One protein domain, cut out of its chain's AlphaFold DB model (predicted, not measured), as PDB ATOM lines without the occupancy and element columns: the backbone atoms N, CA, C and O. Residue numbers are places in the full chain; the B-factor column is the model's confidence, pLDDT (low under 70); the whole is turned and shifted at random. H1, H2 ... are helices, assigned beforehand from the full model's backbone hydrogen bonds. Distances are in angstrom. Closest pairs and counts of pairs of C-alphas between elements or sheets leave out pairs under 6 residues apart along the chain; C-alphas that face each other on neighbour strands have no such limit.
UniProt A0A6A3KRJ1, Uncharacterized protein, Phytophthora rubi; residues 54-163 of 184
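What this domain is: This is residues 54 to 163 of the 184 residues of an uncharacterized protein of Phytophthora rubi (UniProt A0A6A3KRJ1). One long helix, H5, makes the length of a loose elongated body; H4 crosses it and is the middle piece between H5 and H2, while H3 runs alongside the later part of H5, opposite ways. H1 meets the first turns of H5, and H6 folds back after its far end. The printed part has 110 residues with six named helices, H1 to H6 in chain order, and no named strand, an all helix class. It is loose, with a radius of gyration of the C-alphas of 17.0 A and spans of 53 by 26 by 17 A, only just a rod.

Where its parts are: H5, residues 125 to 153, is 42.1 A long, from C-alpha 125 at (165.399, 137.849, 97.640) to C-alpha 153 at (143.427, 141.382, 61.924). H3, residues 90 to 103, measures 19.9 A. H1, residues 54 to 64, measures 14.7 A and begins at C-alpha 54 (160.644, 140.625, 100.633). H2 is residues 66 to 72, 9.8 A; H4 105 to 111, 9.7 A; H6 158 to 162, 7.4 A.

How they stand to each other: H5 touches H4 with residues 133 to 140 alone, about perpendicular at 73 degrees; their closest C-alphas, Ala 107 and Ala 136, are 5.9 A apart. H4 touches H2 at a steep tilt of 57 degrees, closest C-alphas Arg 67 and Cys 106, 5.4 A. H5 touches H1 with residues 125 to 129 alone, closest C-alphas Pro 54 and Ala 126, 5.3 A, at a steep tilt of 53 degrees. The helix packing is mostly crossed, with 0 of these 3 pairs at a shallow tilt. H3 and H5 are close but not clearly touching, closest C-alphas Phe 93 and His 151, 6.8 A, at a shallow tilt of 5 degrees, opposite ways. H3 and H6 are near each other. H2 and H5 are apart. Each O i to N i+4 pair is within hydrogen-bond range in H2, H3, H4 and H5; H1 has 6 of 7, and H6 0 of 1 but 2 of 2 O i to N i+3 pairs.

The domain as a whole: The C-alphas farthest apart, Glu 84 and Asp 121, are 55.1 A apart. The printed part has no cut. The links H2 to H3 and H4 to H5 are long, 17 and 13 residues. Residues 114 to 120 have pLDDT under 70.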
ATOM      1  N   PRO A  54     160.422 141.654 101.643       84.50
ATOM      2  CA  PRO A  54     160.644 140.625 100.633       84.50
ATOM      3  C   PRO A  54     160.168 139.230 101.037       84.50
ATOM      4  O   PRO A  54     159.699 138.491 100.168       84.50
ATOM      5  N   GLU A  55     160.277 138.870 102.315       88.75
ATOM      6  CA  GLU A  55     159.910 137.545 102.821       88.75
ATOM      7  C   GLU A  55     158.391 137.413 102.899       88.75
ATOM      8  O   GLU A  55     157.817 136.471 102.341       88.75
ATOM      9  N   ALA A  56     157.712 138.410 103.478       87.00
ATOM     10  CA  ALA A  56     156.250 138.437 103.519       87.00
ATOM     11  C   ALA A  56     155.647 138.405 102.105       87.00
ATOM     12  O   ALA A  56     154.671 137.695 101.842       87.00
ATOM     13  N   PHE A  57     156.256 139.120 101.154       83.94
ATOM     14  CA  PHE A  57     155.800 139.090  99.769       83.94
ATOM     15  C   PHE A  57     156.100 137.765  99.069       83.94
ATOM     16  O   PHE A  57     155.268 137.267  98.308       83.94
ATOM     17  N   HIS A  58     157.255 137.150  99.325       85.88
ATOM     18  CA  HIS A  58     157.552 135.823  98.796       85.88
ATOM     19  C   HIS A  58     156.575 134.768  99.325       85.88
ATOM     20  O   HIS A  58     156.077 133.943  98.552       85.88
ATOM     21  N   HIS A  59     156.229 134.837 100.610       87.88
ATOM     22  CA  HIS A  59     155.198 134.002 101.217       87.88
ATOM     23  C   HIS A  59     153.828 134.228 100.558       87.88
ATOM     24  O   HIS A  59     153.172 133.271 100.146       87.88
ATOM     25  N   LEU A  60     153.417 135.485 100.355       84.81
ATOM     26  CA  LEU A  60     152.185 135.830  99.634       84.81
ATOM     27  C   LEU A  60     152.160 135.213  98.222       84.81
ATOM     28  O   LEU A  60     151.155 134.636  97.805       84.81
ATOM     29  N   LEU A  61     153.279 135.287  97.495       81.69
ATOM     30  CA  LEU A  61     153.412 134.732  96.145       81.69
ATOM     31  C   LEU A  61     153.345 133.201  96.086       81.69
ATOM     32  O   LEU A  61     152.928 132.661  95.056       81.69
ATOM     33  N   THR A  62     153.805 132.510  97.130       84.00
ATOM     34  CA  THR A  62     154.017 131.052  97.118       84.00
ATOM     35  C   THR A  62     152.952 130.270  97.876       84.00
ATOM     36  O   THR A  62     152.588 129.190  97.419       84.00
ATOM     37  N   GLN A  63     152.420 130.819  98.968       82.94
ATOM     38  CA  GLN A  63     151.475 130.134  99.855       82.94
ATOM     39  C   GLN A  63     150.035 130.608  99.647       82.94
ATOM     40  O   GLN A  63     149.140 129.798  99.431       82.94
ATOM     41  N   VAL A  64     149.805 131.925  99.647       77.50
ATOM     42  CA  VAL A  64     148.447 132.502  99.556       77.50
ATOM     43  C   VAL A  64     147.904 132.449  98.124       77.50
ATOM     44  O   VAL A  64     146.702 132.369  97.904       77.50
ATOM     45  N   LEU A  65     148.796 132.468  97.129       81.75
ATOM     46  CA  LEU A  65     148.464 132.384  95.702       81.75
ATOM     47  C   LEU A  65     147.345 133.347  95.240       81.75
ATOM     48  O   LEU A  65     146.504 132.947  94.430       81.75
ATOM     49  N   PRO A  66     147.363 134.634  95.633       84.62
ATOM     50  CA  PRO A  66     146.286 135.595  95.352       84.62
ATOM     51  C   PRO A  66     146.005 135.788  93.853       84.62
ATOM     52  O   PRO A  66     144.892 136.112  93.454       84.62
ATOM     53  N   ARG A  67     146.989 135.514  92.989       87.75
ATOM     54  CA  ARG A  67     146.816 135.474  91.528       87.75
ATOM     55  C   ARG A  67     145.806 134.418  91.039       87.75
ATOM     56  O   ARG A  67     145.208 134.625  89.992       87.75
ATOM     57  N   ARG A  68     145.671 133.278  91.741       88.69
ATOM     58  CA  ARG A  68     144.704 132.214  91.406       88.69
ATOM     59  C   ARG A  68     143.316 132.675  91.793       88.69
ATOM     60  O   ARG A  68     142.466 132.738  90.925       88.69
ATOM     61  N   GLN A  69     143.166 133.139  93.031       90.12
ATOM     62  CA  GLN A  69     141.920 133.725  93.503       90.12
ATOM     63  C   GLN A  69     141.436 134.855  92.578       90.12
ATOM     64  O   GLN A  69     140.320 134.795  92.086       90.12
ATOM     65  N   MET A  70     142.302 135.810  92.219       91.00
ATOM     66  CA  MET A  70     141.970 136.876  91.259       91.00
ATOM     67  C   MET A  70     141.455 136.337  89.912       91.00
ATOM     68  O   MET A  70     140.579 136.939  89.297       91.00
ATOM     69  N   TYR A  71     142.017 135.229  89.424       92.81
ATOM     70  CA  TYR A  71     141.585 134.604  88.176       92.81
ATOM     71  C   TYR A  71     140.294 133.795  88.330       92.81
ATOM     72  O   TYR A  71     139.453 133.811  87.428       92.81
ATOM     73  N   ASP A  72     140.116 133.114  89.454       93.31
ATOM     74  CA  ASP A  72     138.933 132.308  89.744       93.31
ATOM     75  C   ASP A  72     137.705 133.187  90.010       93.31
ATOM     76  O   ASP A  72     136.620 132.860  89.519       93.31
ATOM     77  N   ASP A  73     137.905 134.333  90.667       93.56
ATOM     78  CA  ASP A  73     136.893 135.349  90.990       93.56
ATOM     79  C   ASP A  73     136.618 136.317  89.827       93.56
ATOM     80  O   ASP A  73     135.793 137.226  89.937       93.56
ATOM     81  N   ARG A  74     137.307 136.153  88.690       93.25
ATOM     82  CA  ARG A  74     137.110 137.022  87.525       93.25
ATOM     83  C   ARG A  74     135.677 136.926  87.001       93.25
ATOM     84  O   ARG A  74     135.023 135.887  87.102       93.25
ATOM     85  N   VAL A  75     135.241 137.972  86.305       93.38
ATOM     86  CA  VAL A  75     134.002 137.930  85.520       93.38
ATOM     87  C   VAL A  75     134.117 136.859  84.432       93.38
ATOM     88  O   VAL A  75     135.017 136.903  83.596       93.38
ATOM     89  N   LYS A  76     133.185 135.901  84.429       93.81
ATOM     90  CA  LYS A  76     133.115 134.805  83.440       93.81
ATOM     91  C   LYS A  76     131.967 134.970  82.438       93.81
ATOM     92  O   LYS A  76     131.782 134.118  81.578       93.81
ATOM     93  N   GLN A  77     131.186 136.037  82.574       93.75
ATOM     94  CA  GLN A  77     130.015 136.336  81.754       93.75
ATOM     95  C   GLN A  77     130.343 137.456  80.765       93.75
ATOM     96  O   GLN A  77     131.145 138.342  81.066       93.75
ATOM     97  N   LEU A  78     129.707 137.414  79.597       94.62
ATOM     98  CA  LEU A  78     129.695 138.534  78.661       94.62
ATOM     99  C   LEU A  78     128.604 139.512  79.107       94.62
ATOM    100  O   LEU A  78     127.469 139.097  79.339       94.62
ATOM    101  N   TYR A  79     128.951 140.789  79.249       95.00
ATOM    102  CA  TYR A  79     127.999 141.839  79.628       95.00
ATOM    103  C   TYR A  79     127.543 142.676  78.436       95.00
ATOM    104  O   TYR A  79     126.453 143.242  78.474       95.00
ATOM    105  N   PHE A  80     128.362 142.770  77.388       95.06
ATOM    106  CA  PHE A  80     128.096 143.631  76.236       95.06
ATOM    107  C   PHE A  80     127.738 142.844  74.970       95.06
ATOM    108  O   PHE A  80     127.201 143.422  74.027       95.06
ATOM    109  N   HIS A  81     128.013 141.538  74.940       96.00
ATOM    110  CA  HIS A  81     127.765 140.658  73.798       96.00
ATOM    111  C   HIS A  81     127.042 139.380  74.221       96.00
ATOM    112  O   HIS A  81     127.120 138.947  75.371       96.00
ATOM    113  N   ARG A  82     126.368 138.736  73.266       95.38
ATOM    114  CA  ARG A  82     125.756 137.418  73.451       95.38
ATOM    115  C   ARG A  82     126.594 136.369  72.739       95.38
ATOM    116  O   ARG A  82     127.113 136.618  71.656       95.38
ATOM    117  N   LEU A  83     126.684 135.187  73.342       92.69
ATOM    118  CA  LEU A  83     127.445 134.070  72.782       92.69
ATOM    119  C   LEU A  83     126.919 133.645  71.398       92.69
ATOM    120  O   LEU A  83     127.711 133.324  70.520       92.69
ATOM    121  N   GLU A  84     125.600 133.691  71.195       94.81
ATOM    122  CA  GLU A  84     124.944 133.343  69.924       94.81
ATOM    123  C   GLU A  84     125.242 134.320  68.773       94.81
ATOM    124  O   GLU A  84     125.135 133.938  67.612       94.81
ATOM    125  N   ASP A  85     125.670 135.547  69.089       95.75
ATOM    126  CA  ASP A  85     125.987 136.597  68.109       95.75
ATOM    127  C   ASP A  85     127.485 136.634  67.742       95.75
ATOM    128  O   ASP A  85     127.940 137.516  66.994       95.75
ATOM    129  N   LEU A  86     128.280 135.720  68.310       95.06
ATOM    130  CA  LEU A  86     129.705 135.619  68.020       95.06
ATOM    131  C   LEU A  86     129.932 134.900  66.693       95.06
ATOM    132  O   LEU A  86     129.381 133.837  66.415       95.06
ATOM    133  N   SER A  87     130.814 135.466  65.880       93.88
ATOM    134  CA  SER A  87     131.295 134.812  64.668       93.88
ATOM    135  C   SER A  87     132.201 133.617  64.989       93.88
ATOM    136  O   SER A  87     132.772 133.501  66.076       93.88
ATOM    137  N   ALA A  88     132.432 132.770  63.983       91.69
ATOM    138  CA  ALA A  88     133.360 131.641  64.077       91.69
ATOM    139  C   ALA A  88     134.807 132.048  64.441       91.69
ATOM    140  O   ALA A  88     135.573 131.213  64.909       91.69
ATOM    141  N   ALA A  89     135.189 133.318  64.244       91.44
ATOM    142  CA  ALA A  89     136.501 133.845  64.628       91.44
ATOM    143  C   ALA A  89     136.548 134.388  66.072       91.44
ATOM    144  O   ALA A  89     137.630 134.526  66.644       91.44
ATOM    145  N   GLU A  90     135.394 134.698  66.668       95.50
ATOM    146  CA  GLU A  90     135.285 135.366  67.971       95.50
ATOM    147  C   GLU A  90     135.203 134.387  69.140       95.50
ATOM    148  O   GLU A  90     135.774 134.666  70.193       95.50
ATOM    149  N   ALA A  91     134.574 133.224  68.958       92.75
ATOM    150  CA  ALA A  91     134.571 132.195  69.999       92.75
ATOM    151  C   ALA A  91     135.999 131.686  70.317       92.75
ATOM    152  O   ALA A  91     136.395 131.758  71.480       92.75
ATOM    153  N   PRO A  92     136.844 131.331  69.319       93.56
ATOM    154  CA  PRO A  92     138.229 130.927  69.585       93.56
ATOM    155  C   PRO A  92     139.081 132.038  70.207       93.56
ATOM    156  O   PRO A  92     140.033 131.763  70.932       93.56
ATOM    157  N   PHE A  93     138.757 133.305  69.929       95.44
ATOM    158  CA  PHE A  93     139.409 134.430  70.591       95.44
ATOM    159  C   PHE A  93     139.132 134.440  72.096       95.44
ATOM    160  O   PHE A  93     140.062 134.660  72.869       95.44
ATOM    161  N   LEU A  94     137.884 134.210  72.518       95.31
ATOM    162  CA  LEU A  94     137.547 134.179  73.940       95.31
ATOM    163  C   LEU A  94     138.267 133.032  74.651       95.31
ATOM    164  O   LEU A  94     138.859 133.270  75.703       95.31
ATOM    165  N   ASP A  95     138.287 131.841  74.052       94.75
ATOM    166  CA  ASP A  95     139.006 130.684  74.600       94.75
ATOM    167  C   ASP A  95     140.502 130.981  74.748       94.75
ATOM    168  O   ASP A  95     141.080 130.823  75.826       94.75
ATOM    169  N   GLU A  96     141.128 131.521  73.701       96.75
ATOM    170  CA  GLU A  96     142.550 131.841  73.747       96.75
ATOM    171  C   GLU A  96     142.867 132.971  74.737       96.75
ATOM    172  O   GLU A  96     143.900 132.936  75.408       96.75
ATOM    173  N   MET A  97     141.983 133.962  74.884       95.56
ATOM    174  CA  MET A  97     142.129 134.983  75.921       95.56
ATOM    175  C   MET A  97     142.026 134.371  77.317       95.56
ATOM    176  O   MET A  97     142.824 134.731  78.183       95.56
ATOM    177  N   VAL A  98     141.085 133.453  77.547       95.44
ATOM    178  CA  VAL A  98     140.924 132.737  78.821       95.44
ATOM    179  C   VAL A  98     142.191 131.955  79.160       95.44
ATOM    180  O   VAL A  98     142.745 132.137  80.250       95.44
ATOM    181  N   ASP A  99     142.725 131.188  78.213       96.88
ATOM    182  CA  ASP A  99     143.971 130.443  78.390       96.88
ATOM    183  C   ASP A  99     145.169 131.366  78.620       96.88
ATOM    184  O   ASP A  99     145.992 131.141  79.518       96.88
ATOM    185  N   PHE A 100     145.252 132.459  77.857       96.31
ATOM    186  CA  PHE A 100     146.303 133.452  78.014       96.31
ATOM    187  C   PHE A 100     146.251 134.113  79.396       96.31
ATOM    188  O   PHE A 100     147.290 134.261  80.046       96.31
ATOM    189  N   MET A 101     145.068 134.498  79.875       95.12
ATOM    190  CA  MET A 101     144.884 135.090  81.201       95.12
ATOM    191  C   MET A 101     145.227 134.098  82.308       95.12
ATOM    192  O   MET A 101     145.932 134.469  83.244       95.12
ATOM    193  N   ASN A 102     144.807 132.838  82.186       94.81
ATOM    194  CA  ASN A 102     145.121 131.797  83.161       94.81
ATOM    195  C   ASN A 102     146.635 131.572  83.267       94.81
ATOM    196  O   ASN A 102     147.239 131.730  84.335       94.81
ATOM    197  N   GLY A 103     147.265 131.289  82.122       94.56
ATOM    198  CA  GLY A 103     148.691 130.983  82.025       94.56
ATOM    199  C   GLY A 103     149.592 132.151  82.425       94.56
ATOM    200  O   GLY A 103     150.722 131.938  82.862       94.56
ATOM    201  N   ASN A 104     149.095 133.389  82.329       93.50
ATOM    202  CA  ASN A 104     149.832 134.593  82.711       93.50
ATOM    203  C   ASN A 104     149.243 135.308  83.943       93.50
ATOM    204  O   ASN A 104     149.659 136.428  84.237       93.50
ATOM    205  N   SER A 105     148.339 134.680  84.701       91.25
ATOM    206  CA  SER A 105     147.636 135.280  85.855       91.25
ATOM    207  C   SER A 105     148.589 135.897  86.880       91.25
ATOM    208  O   SER A 105     148.338 136.979  87.405       91.25
ATOM    209  N   CYS A 106     149.743 135.262  87.099       87.75
ATOM    210  CA  CYS A 106     150.817 135.799  87.933       87.75
ATOM    211  C   CYS A 106     151.318 137.158  87.431       87.75
ATOM    212  O   CYS A 106     151.471 138.087  88.214       87.75
ATOM    213  N   ALA A 107     151.561 137.287  86.126       88.56
ATOM    214  CA  ALA A 107     152.036 138.526  85.522       88.56
ATOM    215  C   ALA A 107     150.954 139.613  85.502       88.56
ATOM    216  O   ALA A 107     151.296 140.780  85.651       88.56
ATOM    217  N   PHE A 108     149.676 139.251  85.346       88.38
ATOM    218  CA  PHE A 108     148.554 140.190  85.476       88.38
ATOM    219  C   PHE A 108     148.425 140.714  86.909       88.38
ATOM    220  O   PHE A 108     148.400 141.924  87.122       88.38
ATOM    221  N   TRP A 109     148.426 139.814  87.895       86.81
ATOM    222  CA  TRP A 109     148.336 140.174  89.310       86.81
ATOM    223  C   TRP A 109     149.515 141.056  89.727       86.81
ATOM    224  O   TRP A 109     149.343 142.103  90.340       86.81
ATOM    225  N   ASN A 110     150.720 140.694  89.294       82.25
ATOM    226  CA  ASN A 110     151.927 141.480  89.517       82.25
ATOM    227  C   ASN A 110     151.896 142.854  88.832       82.25
ATOM    228  O   ASN A 110     152.439 143.808  89.382       82.25
ATOM    229  N   ALA A 111     151.281 142.984  87.655       80.38
ATOM    230  CA  ALA A 111     151.178 144.264  86.952       80.38
ATOM    231  C   ALA A 111     150.242 145.259  87.664       80.38
ATOM    232  O   ALA A 111     150.430 146.471  87.542       80.38
ATOM    233  N   LEU A 112     149.268 144.744  88.426       75.31
ATOM    234  CA  LEU A 112     148.377 145.514  89.304       75.31
ATOM    235  C   LEU A 112     149.050 145.945  90.615       75.31
ATOM    236  O   LEU A 112     148.536 146.807  91.327       75.31
ATOM    237  N   LEU A 113     150.184 145.338  90.951       70.69
ATOM    238  CA  LEU A 113     150.903 145.559  92.193       70.69
ATOM    239  C   LEU A 113     152.250 146.187  91.898       70.69
ATOM    240  O   LEU A 113     153.253 145.489  91.759       70.69
ATOM    241  N   TRP A 114     152.322 147.510  91.867       61.56
ATOM    242  CA  TRP A 114     153.639 148.117  92.006       61.56
ATOM    243  C   TRP A 114     154.059 148.185  93.466       61.56
ATOM    244  O   TRP A 114     154.082 149.238  94.096       61.56
ATOM    245  N   ILE A 115     154.537 147.060  93.962       55.97
ATOM    246  CA  ILE A 115     155.550 147.119  94.998       55.97
ATOM    247  C   ILE A 115     156.833 147.587  94.323       55.97
ATOM    248  O   ILE A 115     157.363 146.906  93.441       55.97
ATOM    249  N   MET A 116     157.302 148.792  94.647       53.28
ATOM    250  CA  MET A 116     158.624 149.225  94.204       53.28
ATOM    251  C   MET A 116     159.656 148.358  94.908       53.28
ATOM    252  O   MET A 116     160.108 148.679  96.000       53.28
ATOM    253  N   PHE A 117     160.044 147.263  94.261       56.72
ATOM    254  CA  PHE A 117     161.288 146.605  94.603       56.72
ATOM    255  C   PHE A 117     162.383 147.566  94.195       56.72
ATOM    256  O   PHE A 117     162.710 147.699  93.014       56.72
ATOM    257  N   LEU A 118     162.940 148.266  95.166       58.03
ATOM    258  CA  LEU A 118     164.273 148.755  94.928       58.03
ATOM    259  C   LEU A 118     165.169 147.534  95.051       58.03
ATOM    260  O   LEU A 118     165.029 146.789  96.024       58.03
ATOM    261  N   PRO A 119     165.953 147.237  94.001       58.50
ATOM    262  CA  PRO A 119     166.834 146.094  94.031       58.50
ATOM    263  C   PRO A 119     167.671 146.243  95.297       58.50
ATOM    264  O   PRO A 119     168.407 147.218  95.435       58.50
ATOM    265  N   GLY A 120     167.488 145.322  96.245       63.28
ATOM    266  CA  GLY A 120     168.482 145.120  97.286       63.28
ATOM    267  C   GLY A 120     169.783 144.660  96.633       63.28
ATOM    268  O   GLY A 120     169.937 144.702  95.406       63.28
ATOM    269  N   ASP A 121     170.702 144.139  97.431       75.56
ATOM    270  CA  ASP A 121     171.933 143.567  96.888       75.56
ATOM    271  C   ASP A 121     171.624 142.510  95.818       75.56
ATOM    272  O   ASP A 121     170.569 141.864  95.857       75.56
ATOM    273  N   ALA A 122     172.523 142.346  94.844       76.81
ATOM    274  CA  ALA A 122     172.294 141.542  93.638       76.81
ATOM    275  C   ALA A 122     171.861 140.084  93.916       76.81
ATOM    276  O   ALA A 122     171.213 139.464  93.073       76.81
ATOM    277  N   ASP A 123     172.141 139.559  95.111       82.19
ATOM    278  CA  ASP A 123     171.768 138.204  95.529       82.19
ATOM    279  C   ASP A 123     170.574 138.136  96.495       82.19
ATOM    280  O   ASP A 123     170.092 137.041  96.820       82.19
ATOM    281  N   SER A 124     170.043 139.289  96.905       85.88
ATOM    282  CA  SER A 124     168.893 139.390  97.803       85.88
ATOM    283  C   SER A 124     167.623 138.793  97.188       85.88
ATOM    284  O   SER A 124     167.402 138.800  95.969       85.88
ATOM    285  N   LEU A 125     166.725 138.311  98.050       85.69
ATOM    286  CA  LEU A 125     165.399 137.849  97.640       85.69
ATOM    287  C   LEU A 125     164.622 138.958  96.908       85.69
ATOM    288  O   LEU A 125     164.018 138.705  95.863       85.69
ATOM    289  N   ALA A 126     164.723 140.201  97.392       82.44
ATOM    290  CA  ALA A 126     164.134 141.379  96.760       82.44
ATOM    291  C   ALA A 126     164.601 141.555  95.305       82.44
ATOM    292  O   ALA A 126     163.776 141.746  94.408       82.44
ATOM    293  N   TYR A 127     165.910 141.429  95.048       83.75
ATOM    294  CA  TYR A 127     166.473 141.534  93.702       83.75
ATOM    295  C   TYR A 127     165.967 140.427  92.767       83.75
ATOM    296  O   TYR A 127     165.604 140.686  91.610       83.75
ATOM    297  N   LYS A 128     165.892 139.186  93.262       86.88
ATOM    298  CA  LYS A 128     165.379 138.038  92.496       86.88
ATOM    299  C   LYS A 128     163.908 138.227  92.126       86.88
ATOM    300  O   LYS A 128     163.537 138.008  90.967       86.88
ATOM    301  N   ILE A 129     163.083 138.682  93.073       85.00
ATOM    302  CA  ILE A 129     161.663 138.972  92.833       85.00
ATOM    303  C   ILE A 129     161.516 140.105  91.813       85.00
ATOM    304  O   ILE A 129     160.818 139.923  90.813       85.00
ATOM    305  N   HIS A 130     162.230 141.219  92.001       82.50
ATOM    306  CA  HIS A 130     162.238 142.354  91.073       82.50
ATOM    307  C   HIS A 130     162.573 141.925  89.641       82.50
ATOM    308  O   HIS A 130     161.855 142.232  88.689       82.50
ATOM    309  N   THR A 131     163.663 141.176  89.477       85.31
ATOM    310  CA  THR A 131     164.157 140.778  88.156       85.31
ATOM    311  C   THR A 131     163.174 139.844  87.454       85.31
ATOM    312  O   THR A 131     162.928 139.991  86.253       85.31
ATOM    313  N   ARG A 132     162.574 138.901  88.193       86.19
ATOM    314  CA  ARG A 132     161.535 138.008  87.665       86.19
ATOM    315  C   ARG A 132     160.284 138.786  87.263       86.19
ATOM    316  O   ARG A 132     159.747 138.534  86.186       86.19
ATOM    317  N   HIS A 133     159.852 139.727  88.100       83.19
ATOM    318  CA  HIS A 133     158.698 140.590  87.846       83.19
ATOM    319  C   HIS A 133     158.897 141.417  86.573       83.19
ATOM    320  O   HIS A 133     158.102 141.293  85.643       83.19
ATOM    321  N   ARG A 134     160.022 142.136  86.457       84.38
ATOM    322  CA  ARG A 134     160.353 142.947  85.276       84.38
ATOM    323  C   ARG A 134     160.358 142.126  83.986       84.38
ATOM    324  O   ARG A 134     159.748 142.522  82.996       84.38
ATOM    325  N   ARG A 135     161.011 140.957  83.993       88.31
ATOM    326  CA  ARG A 135     161.058 140.064  82.820       88.31
ATOM    327  C   ARG A 135     159.663 139.579  82.418       88.31
ATOM    328  O   ARG A 135     159.348 139.546  81.229       88.31
ATOM    329  N   ALA A 136     158.833 139.207  83.394       87.62
ATOM    330  CA  ALA A 136     157.461 138.785  83.136       87.62
ATOM    331  C   ALA A 136     156.621 139.935  82.562       87.62
ATOM    332  O   ALA A 136     155.935 139.728  81.563       87.62
ATOM    333  N   GLN A 137     156.737 141.143  83.120       85.44
ATOM    334  CA  GLN A 137     156.058 142.344  82.628       85.44
ATOM    335  C   GLN A 137     156.389 142.614  81.155       85.44
ATOM    336  O   GLN A 137     155.492 142.763  80.325       85.44
ATOM    337  N   GLU A 138     157.675 142.650  80.803       87.94
ATOM    338  CA  GLU A 138     158.124 142.900  79.429       87.94
ATOM    339  C   GLU A 138     157.684 141.802  78.452       87.94
ATOM    340  O   GLU A 138     157.278 142.094  77.327       87.94
ATOM    341  N   SER A 139     157.756 140.534  78.862       92.94
ATOM    342  CA  SER A 139     157.371 139.403  78.012       92.94
ATOM    343  C   SER A 139     155.857 139.339  77.787       92.94
ATOM    344  O   SER A 139     155.396 139.232  76.647       92.94
ATOM    345  N   VAL A 140     155.066 139.430  78.861       93.50
ATOM    346  CA  VAL A 140     153.607 139.266  78.806       93.50
ATOM    347  C   VAL A 140     152.942 140.466  78.146       93.50
ATOM    348  O   VAL A 140     152.066 140.258  77.312       93.50
ATOM    349  N   SER A 141     153.403 141.696  78.405       89.81
ATOM    350  CA  SER A 141     152.899 142.892  77.706       89.81
ATOM    351  C   SER A 141     153.054 142.785  76.187       89.81
ATOM    352  O   SER A 141     152.096 143.017  75.447       89.81
ATOM    353  N   LYS A 142     154.232 142.364  75.704       92.25
ATOM    354  CA  LYS A 142     154.486 142.151  74.271       92.25
ATOM    355  C   LYS A 142     153.577 141.066  73.698       92.25
ATOM    356  O   LYS A 142     152.968 141.276  72.652       92.25
ATOM    357  N   ARG A 143     153.456 139.923  74.382       95.50
ATOM    358  CA  ARG A 143     152.601 138.810  73.942       95.50
ATOM    359  C   ARG A 143     151.122 139.200  73.912       95.50
ATOM    360  O   ARG A 143     150.463 138.899  72.925       95.50
ATOM    361  N   ALA A 144     150.632 139.928  74.916       93.31
ATOM    362  CA  ALA A 144     149.261 140.433  74.967       93.31
ATOM    363  C   ALA A 144     148.969 141.410  73.817       93.31
ATOM    364  O   ALA A 144     147.940 141.305  73.152       93.31
ATOM    365  N   ALA A 145     149.898 142.325  73.522       92.25
ATOM    366  CA  ALA A 145     149.757 143.251  72.399       92.25
ATOM    367  C   ALA A 145     149.746 142.524  71.043       92.25
ATOM    368  O   ALA A 145     148.944 142.857  70.169       92.25
ATOM    369  N   THR A 146     150.613 141.524  70.861       95.25
ATOM    370  CA  THR A 146     150.643 140.691  69.649       95.25
ATOM    371  C   THR A 146     149.360 139.881  69.495       95.25
ATOM    372  O   THR A 146     148.789 139.861  68.405       95.25
ATOM    373  N   LEU A 147     148.883 139.269  70.583       95.38
ATOM    374  CA  LEU A 147     147.633 138.515  70.633       95.38
ATOM    375  C   LEU A 147     146.460 139.389  70.174       95.38
ATOM    376  O   LEU A 147     145.786 139.064  69.196       95.38
ATOM    377  N   ALA A 148     146.295 140.563  70.791       92.81
ATOM    378  CA  ALA A 148     145.231 141.493  70.436       92.81
ATOM    379  C   ALA A 148     145.305 141.941  68.967       92.81
ATOM    380  O   ALA A 148     144.300 141.908  68.259       92.81
ATOM    381  N   LYS A 149     146.496 142.305  68.470       94.56
ATOM    382  CA  LYS A 149     146.682 142.697  67.061       94.56
ATOM    383  C   LYS A 149     146.314 141.577  66.088       94.56
ATOM    384  O   LYS A 149     145.693 141.850  65.063       94.56
ATOM    385  N   ARG A 150     146.687 140.330  66.398       96.06
ATOM    386  CA  ARG A 150     146.376 139.169  65.557       96.06
ATOM    387  C   ARG A 150     144.866 138.956  65.450       96.06
ATOM    388  O   ARG A 150     144.366 138.813  64.342       96.06
ATOM    389  N   HIS A 151     144.140 138.994  66.564       95.56
ATOM    390  CA  HIS A 151     142.688 138.790  66.544       95.56
ATOM    391  C   HIS A 151     141.936 139.923  65.848       95.56
ATOM    392  O   HIS A 151     141.048 139.647  65.047       95.56
ATOM    393  N   LYS A 152     142.354 141.181  66.044       93.88
ATOM    394  CA  LYS A 152     141.801 142.318  65.288       93.88
ATOM    395  C   LYS A 152     141.982 142.143  63.780       93.88
ATOM    396  O   LYS A 152     141.051 142.363  63.016       93.88
ATOM    397  N   ARG A 153     143.164 141.690  63.341       95.00
ATOM    398  CA  ARG A 153     143.427 141.382  61.924       95.00
ATOM    399  C   ARG A 153     142.549 140.240  61.399       95.00
ATOM    400  O   ARG A 153     142.196 140.252  60.226       95.00
ATOM    401  N   ASN A 154     142.192 139.290  62.258       93.81
ATOM    402  CA  ASN A 154     141.343 138.146  61.919       93.81
ATOM    403  C   ASN A 154     139.834 138.451  62.019       93.81
ATOM    404  O   ASN A 154     139.031 137.525  61.971       93.81
ATOM    405  N   GLY A 155     139.441 139.722  62.153       93.94
ATOM    406  CA  GLY A 155     138.037 140.138  62.116       93.94
ATOM    407  C   GLY A 155     137.308 140.106  63.462       93.94
ATOM    408  O   GLY A 155     136.098 140.300  63.481       93.94
ATOM    409  N   VAL A 156     138.011 139.904  64.584       96.44
ATOM    410  CA  VAL A 156     137.405 140.033  65.920       96.44
ATOM    411  C   VAL A 156     137.035 141.490  66.171       96.44
ATOM    412  O   VAL A 156     137.891 142.376  66.066       96.44
ATOM    413  N   ARG A 157     135.772 141.740  66.536       95.06
ATOM    414  CA  ARG A 157     135.286 143.098  66.802       95.06
ATOM    415  C   ARG A 157     136.004 143.734  67.992       95.06
ATOM    416  O   ARG A 157     136.223 143.099  69.023       95.06
ATOM    417  N   GLU A 158     136.326 145.023  67.871       93.50
ATOM    418  CA  GLU A 158     137.028 145.774  68.922       93.50
ATOM    419  C   GLU A 158     136.265 145.727  70.251       93.50
ATOM    420  O   GLU A 158     136.876 145.539  71.299       93.50
ATOM    421  N   SER A 159     134.932 145.830  70.207       93.88
ATOM    422  CA  SER A 159     134.069 145.850  71.392       93.88
ATOM    423  C   SER A 159     134.227 144.608  72.275       93.88
ATOM    424  O   SER A 159     134.094 144.719  73.491       93.88
ATOM    425  N   LEU A 160     134.596 143.452  71.715       94.69
ATOM    426  CA  LEU A 160     134.781 142.219  72.482       94.69
ATOM    427  C   LEU A 160     136.006 142.291  73.410       94.69
ATOM    428  O   LEU A 160     136.017 141.690  74.478       94.69
ATOM    429  N   PHE A 161     137.009 143.107  73.068       92.50
ATOM    430  CA  PHE A 161     138.142 143.392  73.957       92.50
ATOM    431  C   PHE A 161     137.759 144.262  75.158       92.50
ATOM    432  O   PHE A 161     138.580 144.439  76.054       92.50
ATOM    433  N   HIS A 162     136.568 144.866  75.160       91.56
ATOM    434  CA  HIS A 162     136.055 145.665  76.274       91.56
ATOM    435  C   HIS A 162     135.168 144.858  77.224       91.56
ATOM    436  O   HIS A 162     134.702 145.413  78.215       91.56
ATOM    437  N   GLU A 163     134.953 143.568  76.954       94.19
ATOM    438  CA  GLU A 163     134.255 142.689  77.884       94.19
ATOM    439  C   GLU A 163     134.966 142.612  79.229       94.19
ATOM    440  O   GLU A 163     136.190 142.512  79.304       94.19
TER     441      GLU A 163